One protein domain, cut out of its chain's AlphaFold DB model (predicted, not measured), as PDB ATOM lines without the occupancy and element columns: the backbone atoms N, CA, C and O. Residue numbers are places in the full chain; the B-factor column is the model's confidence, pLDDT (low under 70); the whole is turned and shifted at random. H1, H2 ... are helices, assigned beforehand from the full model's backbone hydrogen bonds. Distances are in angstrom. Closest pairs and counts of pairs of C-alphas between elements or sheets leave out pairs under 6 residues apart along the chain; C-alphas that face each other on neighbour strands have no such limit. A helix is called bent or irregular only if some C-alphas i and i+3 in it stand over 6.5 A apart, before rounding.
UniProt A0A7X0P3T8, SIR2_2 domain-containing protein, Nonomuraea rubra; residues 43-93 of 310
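AT A GLANCE: This is residues 43 to 93 of the 310 residues of the protein "SIR2_2 domain-containing protein" of Nonomuraea rubra (UniProt A0A7X0P3T8). Two helices, H1 and H2, run side by side the same way, and the third, H3, folds back from the end of H2 to make a wide V with it, meeting H2 through its own first residues 78 to 81 alone. A loop of nine residues, 54 to 62, leads from the end of H1 back to the start of H2. The printed part has 51 residues, with three named helices in the order H1, H2, H3 and no named strand; the class is all helix, and 37 residues are in the helices. The whole is compact, with a radius of gyration of the C-alphas of 10.2 A, and the C-alphas span 29 by 23 by 15 A.

IN THESE COORDINATES: Start with H2, one of the two longest helices, at residues 63 to 75: find C-alpha 63 at (48.140, 1.171, 50.975), from which the helix runs 15.8 A to C-alpha 75. H2 is irregular, but only just: C-alphas 72 and 75 are 6.6 A apart, and its line is a rough one. Look next at H3, residues 78 to 90, also 13 residues, which covers 17.4 A and ends with C-alpha 90 at (51.169, 4.542, 36.323). H1 holds residues 43 to 53; find C-alpha 43 at (50.379, 7.031, 51.998), and 15.3 A farther on the helix ends at Ile 53.

HOW THE PARTS SIT: H2 touches both of the other helices. Compare it first with H1: the closest C-alphas are those of Ala 46 and Leu 63, 4.2 A apart. H1 and H2 run the same way at a shallow tilt of 20 degrees, with their centres 10.6 A apart. Now turn to H3, which touches H2 with residues 78 to 81 alone; the closest C-alphas are those of Ala 71 and Ala 78, 5.2 A apart. H2 and H3 run opposite ways at a steep tilt of 62 degrees. H1 and H3 are only just apart, with their closest C-alphas at 8.4 A. In the backbone, each O i to N i+4 pair of H1 and H3 is within hydrogen-bond range, while in H2 8 of 9 are.

THE WHOLE: The two C-alphas farthest apart are those of Gly 58, in the link between H1 and H2, and His 92, at 29.2 A. From Gly 43 to Ala 93, the first and last printed C-alphas are 17.5 A apart. The link from H1 to H2 is short, with 9 residues, and the one from H2 to H3 is tight, with 2 residues. The printed part has no cut. Read the B-factor column for the model's confidence: the mean pLDDT of the printed part is 92.5, and no printed residue is under 70.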
ATOM      1  N   GLY A  43      51.417   6.454  51.132       90.06
ATOM      2  CA  GLY A  43      50.379   7.031  51.998       90.06
ATOM      3  C   GLY A  43      49.445   8.033  51.299       90.06
ATOM      4  O   GLY A  43      48.302   8.209  51.721       90.06
ATOM      5  N   GLN A  44      49.898   8.701  50.232       91.75
ATOM      6  CA  GLN A  44      49.040   9.559  49.403       91.75
ATOM      7  C   GLN A  44      48.113   8.702  48.535       91.75
ATOM      8  O   GLN A  44      46.909   8.963  48.493       91.75
ATOM      9  N   LEU A  45      48.657   7.647  47.922       93.56
ATOM     10  CA  LEU A  45      47.882   6.651  47.182       93.56
ATOM     11  C   LEU A  45      46.846   5.971  48.080       93.56
ATOM     12  O   LEU A  45      45.674   5.920  47.717       93.56
ATOM     13  N   ALA A  46      47.238   5.543  49.282       95.12
ATOM     14  CA  ALA A  46      46.345   4.903  50.242       95.12
ATOM     15  C   ALA A  46      45.115   5.771  50.527       95.12
ATOM     16  O   ALA A  46      43.986   5.307  50.389       95.12
ATOM     17  N   ARG A  47      45.314   7.066  50.809       95.94
ATOM     18  CA  ARG A  47      44.213   8.004  51.073       95.94
ATOM     19  C   ARG A  47      43.326   8.240  49.849       95.94
ATOM     20  O   ARG A  47      42.103   8.265  49.992       95.94
ATOM     21  N   LYS A  48      43.918   8.379  48.654       95.62
ATOM     22  CA  LYS A  48      43.181   8.511  47.382       95.62
ATOM     23  C   LYS A  48      42.263   7.303  47.166       95.62
ATOM     24  O   LYS A  48      41.066   7.462  46.927       95.62
ATOM     25  N   TRP A  49      42.815   6.099  47.295       96.56
ATOM     26  CA  TRP A  49      42.085   4.850  47.096       96.56
ATOM     27  C   TRP A  49      41.052   4.600  48.189       96.56
ATOM     28  O   TRP A  49      39.917   4.259  47.864       96.56
ATOM     29  N   ALA A  50      41.389   4.863  49.454       97.19
ATOM     30  CA  ALA A  50      40.474   4.741  50.584       97.19
ATOM     31  C   ALA A  50      39.212   5.590  50.382       97.19
ATOM     32  O   ALA A  50      38.101   5.098  50.579       97.19
ATOM     33  N   ALA A  51      39.366   6.834  49.914       96.31
ATOM     34  CA  ALA A  51      38.239   7.697  49.577       96.31
ATOM     35  C   ALA A  51      37.422   7.147  48.391       96.31
ATOM     36  O   ALA A  51      36.196   7.064  48.482       96.31
ATOM     37  N   ARG A  52      38.088   6.720  47.305       94.88
ATOM     38  CA  ARG A  52      37.441   6.181  46.090       94.88
ATOM     39  C   ARG A  52      36.584   4.951  46.382       94.88
ATOM     40  O   ARG A  52      35.464   4.848  45.884       94.88
ATOM     41  N   ILE A  53      37.098   4.020  47.182       94.81
ATOM     42  CA  ILE A  53      36.425   2.749  47.475       94.81
ATOM     43  C   ILE A  53      35.552   2.811  48.736       94.81
ATOM     44  O   ILE A  53      34.839   1.858  49.027       94.81
ATOM     45  N   ARG A  54      35.548   3.943  49.458       95.06
ATOM     46  CA  ARG A  54      34.890   4.108  50.769       95.06
ATOM     47  C   ARG A  54      35.371   3.060  51.777       95.06
ATOM     48  O   ARG A  54      34.572   2.354  52.389       95.06
ATOM     49  N   TYR A  55      36.692   2.959  51.914       96.31
ATOM     50  CA  TYR A  55      37.342   2.060  52.860       96.31
ATOM     51  C   TYR A  55      36.854   2.348  54.297       96.31
ATOM     52  O   TYR A  55      36.891   3.505  54.720       96.31
ATOM     53  N   PRO A  56      36.358   1.339  55.038       94.56
ATOM     54  CA  PRO A  56      35.630   1.566  56.290       94.56
ATOM     55  C   PRO A  56      36.525   1.768  57.521       94.56
ATOM     56  O   PRO A  56      36.028   2.197  58.562       94.56
ATOM     57  N   SER A  57      37.813   1.432  57.438       91.69
ATOM     58  CA  SER A  57      38.719   1.424  58.591       91.69
ATOM     59  C   SER A  57      39.525   2.724  58.716       91.69
ATOM     60  O   SER A  57      39.698   3.476  57.757       91.69
ATOM     61  N   GLY A  58      40.036   2.998  59.922       88.56
ATOM     62  CA  GLY A  58      40.766   4.236  60.234       88.56
ATOM     63  C   GLY A  58      42.196   4.311  59.682       88.56
ATOM     64  O   GLY A  58      42.769   5.395  59.596       88.56
ATOM     65  N   ASP A  59      42.771   3.190  59.257       91.12
ATOM     66  CA  ASP A  59      44.125   3.052  58.707       91.12
ATOM     67  C   ASP A  59      44.208   3.421  57.214       91.12
ATOM     68  O   ASP A  59      44.888   2.787  56.416       91.12
ATOM     69  N   THR A  60      43.560   4.524  56.838       93.06
ATOM     70  CA  THR A  60      43.495   5.059  55.461       93.06
ATOM     71  C   THR A  60      44.849   5.451  54.850       93.06
ATOM     72  O   THR A  60      44.915   5.801  53.674       93.06
ATOM     73  N   GLY A  61      45.927   5.436  55.638       90.94
ATOM     74  CA  GLY A  61      47.299   5.677  55.185       90.94
ATOM     75  C   GLY A  61      48.078   4.411  54.811       90.94
ATOM     76  O   GLY A  61      49.192   4.544  54.310       90.94
ATOM     77  N   ASP A  62      47.525   3.218  55.050       91.88
ATOM     78  CA  ASP A  62      48.151   1.935  54.722       91.88
ATOM     79  C   ASP A  62      47.654   1.440  53.358       91.88
ATOM     80  O   ASP A  62      46.515   0.990  53.211       91.88
ATOM     81  N   LEU A  63      48.510   1.549  52.338       94.25
ATOM     82  CA  LEU A  63      48.140   1.171  50.975       94.25
ATOM     83  C   LEU A  63      47.826  -0.327  50.868       94.25
ATOM     84  O   LEU A  63      46.877  -0.682  50.175       94.25
ATOM     85  N   ALA A  64      48.563  -1.189  51.574       94.62
ATOM     86  CA  ALA A  64      48.391  -2.634  51.472       94.62
ATOM     87  C   ALA A  64      47.011  -3.070  51.962       94.62
ATOM     88  O   ALA A  64      46.309  -3.822  51.281       94.62
ATOM     89  N   ARG A  65      46.574  -2.516  53.094       95.38
ATOM     90  CA  ARG A  65      45.253  -2.800  53.672       95.38
ATOM     91  C   ARG A  65      44.110  -2.218  52.854       95.38
ATOM     92  O   ARG A  65      43.113  -2.897  52.599       95.38
ATOM     93  N   VAL A  66      44.267  -0.978  52.388       97.00
ATOM     94  CA  VAL A  66      43.283  -0.332  51.507       97.00
ATOM     95  C   VAL A  66      43.099  -1.147  50.225       97.00
ATOM     96  O   VAL A  66      41.965  -1.408  49.810       97.00
ATOM     97  N   MET A  67      44.193  -1.604  49.612       97.44
ATOM     98  CA  MET A  67      44.124  -2.387  48.379       97.44
ATOM     99  C   MET A  67      43.671  -3.832  48.618       97.44
ATOM    100  O   MET A  67      42.963  -4.372  47.770       97.44
ATOM    101  N   GLN A  68      43.958  -4.435  49.778       97.12
ATOM    102  CA  GLN A  68      43.373  -5.723  50.181       97.12
ATOM    103  C   GLN A  68      41.843  -5.634  50.270       97.12
ATOM    104  O   GLN A  68      41.124  -6.509  49.777       97.12
ATOM    105  N   TYR A  69      41.323  -4.546  50.845       97.19
ATOM    106  CA  TYR A  69      39.885  -4.293  50.866       97.19
ATOM    107  C   TYR A  69      39.323  -4.107  49.454       97.19
ATOM    108  O   TYR A  69      38.283  -4.687  49.129       97.19
ATOM    109  N   ALA A  70      40.020  -3.367  48.584       96.38
ATOM    110  CA  ALA A  70      39.638  -3.236  47.179       96.38
ATOM    111  C   ALA A  70      39.568  -4.607  46.477       96.38
ATOM    112  O   ALA A  70      38.572  -4.911  45.812       96.38
ATOM    113  N   ALA A  71      40.575  -5.459  46.679       96.81
ATOM    114  CA  ALA A  71      40.626  -6.804  46.116       96.81
ATOM    115  C   ALA A  71      39.501  -7.700  46.635       96.81
ATOM    116  O   ALA A  71      38.899  -8.427  45.851       96.81
ATOM    117  N   THR A  72      39.155  -7.600  47.917       95.56
ATOM    118  CA  THR A  72      38.132  -8.446  48.546       95.56
ATOM    119  C   THR A  72      36.711  -7.992  48.205       95.56
ATOM    120  O   THR A  72      35.860  -8.799  47.833       95.56
ATOM    121  N   MET A  73      36.434  -6.690  48.324       95.25
ATOM    122  CA  MET A  73      35.065  -6.162  48.316       95.25
ATOM    123  C   MET A  73      34.648  -5.553  46.977       95.25
ATOM    124  O   MET A  73      33.472  -5.636  46.622       95.25
ATOM    125  N   HIS A  74      35.585  -4.969  46.222       89.69
ATOM    126  CA  HIS A  74      35.271  -4.231  44.993       89.69
ATOM    127  C   HIS A  74      35.530  -5.058  43.738       89.69
ATOM    128  O   HIS A  74      34.631  -5.233  42.917       89.69
ATOM    129  N   TYR A  75      36.747  -5.576  43.592       91.19
ATOM    130  CA  TYR A  75      37.168  -6.258  42.368       91.19
ATOM    131  C   TYR A  75      37.037  -7.782  42.446       91.19
ATOM    132  O   TYR A  75      36.888  -8.413  41.399       91.19
ATOM    133  N   ARG A  76      37.042  -8.351  43.663       90.44
ATOM    134  CA  ARG A  76      36.969  -9.798  43.962       90.44
ATOM    135  C   ARG A  76      38.049 -10.636  43.271       90.44
ATOM    136  O   ARG A  76      37.850 -11.821  43.027       90.44
ATOM    137  N   ASP A  77      39.163  -9.998  42.926       93.25
ATOM    138  CA  ASP A  77      40.277 -10.584  42.189       93.25
ATOM    139  C   ASP A  77      41.534  -9.717  42.387       93.25
ATOM    140  O   ASP A  77      41.531  -8.511  42.101       93.25
ATOM    141  N   ALA A  78      42.610 -10.323  42.894       93.25
ATOM    142  CA  ALA A  78      43.858  -9.622  43.188       93.25
ATOM    143  C   ALA A  78      44.544  -9.096  41.916       93.25
ATOM    144  O   ALA A  78      44.988  -7.949  41.881       93.25
ATOM    145  N   ILE A  79      44.584  -9.885  40.839       94.62
ATOM    146  CA  ILE A  79      45.256  -9.503  39.589       94.62
ATOM    147  C   ILE A  79      44.520  -8.357  38.897       94.62
ATOM    148  O   ILE A  79      45.147  -7.406  38.424       94.62
ATOM    149  N   ARG A  80      43.189  -8.396  38.870       95.44
ATOM    150  CA  ARG A  80      42.353  -7.297  38.386       95.44
ATOM    151  C   ARG A  80      42.592  -6.026  39.197       95.44
ATOM    152  O   ARG A  80      42.711  -4.962  38.599       95.44
ATOM    153  N   THR A  81      42.706  -6.142  40.518       96.12
ATOM    154  CA  THR A  81      42.989  -5.004  41.410       96.12
ATOM    155  C   THR A  81      44.338  -4.367  41.091       96.12
ATOM    156  O   THR A  81      44.414  -3.151  40.935       96.12
ATOM    157  N   LYS A  82      45.386  -5.181  40.909       95.94
ATOM    158  CA  LYS A  82      46.726  -4.712  40.517       95.94
ATOM    159  C   LYS A  82      46.714  -4.028  39.153       95.94
ATOM    160  O   LYS A  82      47.283  -2.953  39.012       95.94
ATOM    161  N   ARG A  83      46.040  -4.610  38.153       95.25
ATOM    162  CA  ARG A  83      45.907  -4.004  36.815       95.25
ATOM    163  C   ARG A  83      45.201  -2.654  36.865       95.25
ATOM    164  O   ARG A  83      45.682  -1.709  36.257       95.25
ATOM    165  N   GLU A  84      44.090  -2.563  37.591       94.75
ATOM    166  CA  GLU A  84      43.360  -1.304  37.751       94.75
ATOM    167  C   GLU A  84      44.223  -0.247  38.452       94.75
ATOM    168  O   GLU A  84      44.306   0.885  37.989       94.75
ATOM    169  N   PHE A  85      44.920  -0.632  39.524       94.94
ATOM    170  CA  PHE A  85      45.842   0.252  40.231       94.94
ATOM    171  C   PHE A  85      46.973   0.763  39.326       94.94
ATOM    172  O   PHE A  85      47.216   1.965  39.267       94.94
ATOM    173  N   LEU A  86      47.635  -0.128  38.582       93.31
ATOM    174  CA  LEU A  86      48.696   0.252  37.648       93.31
ATOM    175  C   LEU A  86      48.176   1.166  36.532       93.31
ATOM    176  O   LEU A  86      48.820   2.158  36.202       93.31
ATOM    177  N   ASN A  87      47.011   0.857  35.962       91.62
ATOM    178  CA  ASN A  87      46.417   1.675  34.906       91.62
ATOM    179  C   ASN A  87      46.060   3.078  35.407       91.62
ATOM    180  O   ASN A  87      46.273   4.051  34.698       91.62
ATOM    181  N   GLU A  88      45.537   3.199  36.622       90.62
ATOM    182  CA  GLU A  88      45.164   4.495  37.187       90.62
ATOM    183  C   GLU A  88      46.392   5.334  37.570       90.62
ATOM    184  O   GLU A  88      46.446   6.525  37.271       90.62
ATOM    185  N   GLU A  89      47.367   4.732  38.257       88.50
ATOM    186  CA  GLU A  89      48.456   5.490  38.888       88.50
ATOM    187  C   GLU A  89      49.715   5.587  38.021       88.50
ATOM    188  O   GLU A  89      50.486   6.534  38.166       88.50
ATOM    189  N   PHE A  90      49.934   4.634  37.109       81.69
ATOM    190  CA  PHE A  90      51.169   4.542  36.323       81.69
ATOM    191  C   PHE A  90      50.968   4.745  34.818       81.69
ATOM    192  O   PHE A  90      51.948   5.036  34.136       81.69
ATOM    193  N   ALA A  91      49.744   4.686  34.272       74.56
ATOM    194  CA  ALA A  91      49.540   4.909  32.830       74.56
ATOM    195  C   ALA A  91      49.926   6.324  32.368       74.56
ATOM    196  O   ALA A  91      50.255   6.529  31.201       74.56
ATOM    197  N   HIS A  92      49.903   7.296  33.284       70.31
ATOM    198  CA  HIS A  92      50.291   8.684  33.032       70.31
ATOM    199  C   HIS A  92      51.604   9.076  33.717       70.31
ATOM    200  O   HIS A  92      51.935  10.261  33.748       70.31
ATOM    201  N   ALA A  93      52.347   8.113  34.269       71.62
ATOM    202  CA  ALA A  93      53.645   8.382  34.868       71.62
ATOM    203  C   ALA A  93      54.589   8.935  33.795       71.62
ATOM    204  O   ALA A  93      55.032   8.215  32.900       71.62
TER     205      ALA A  93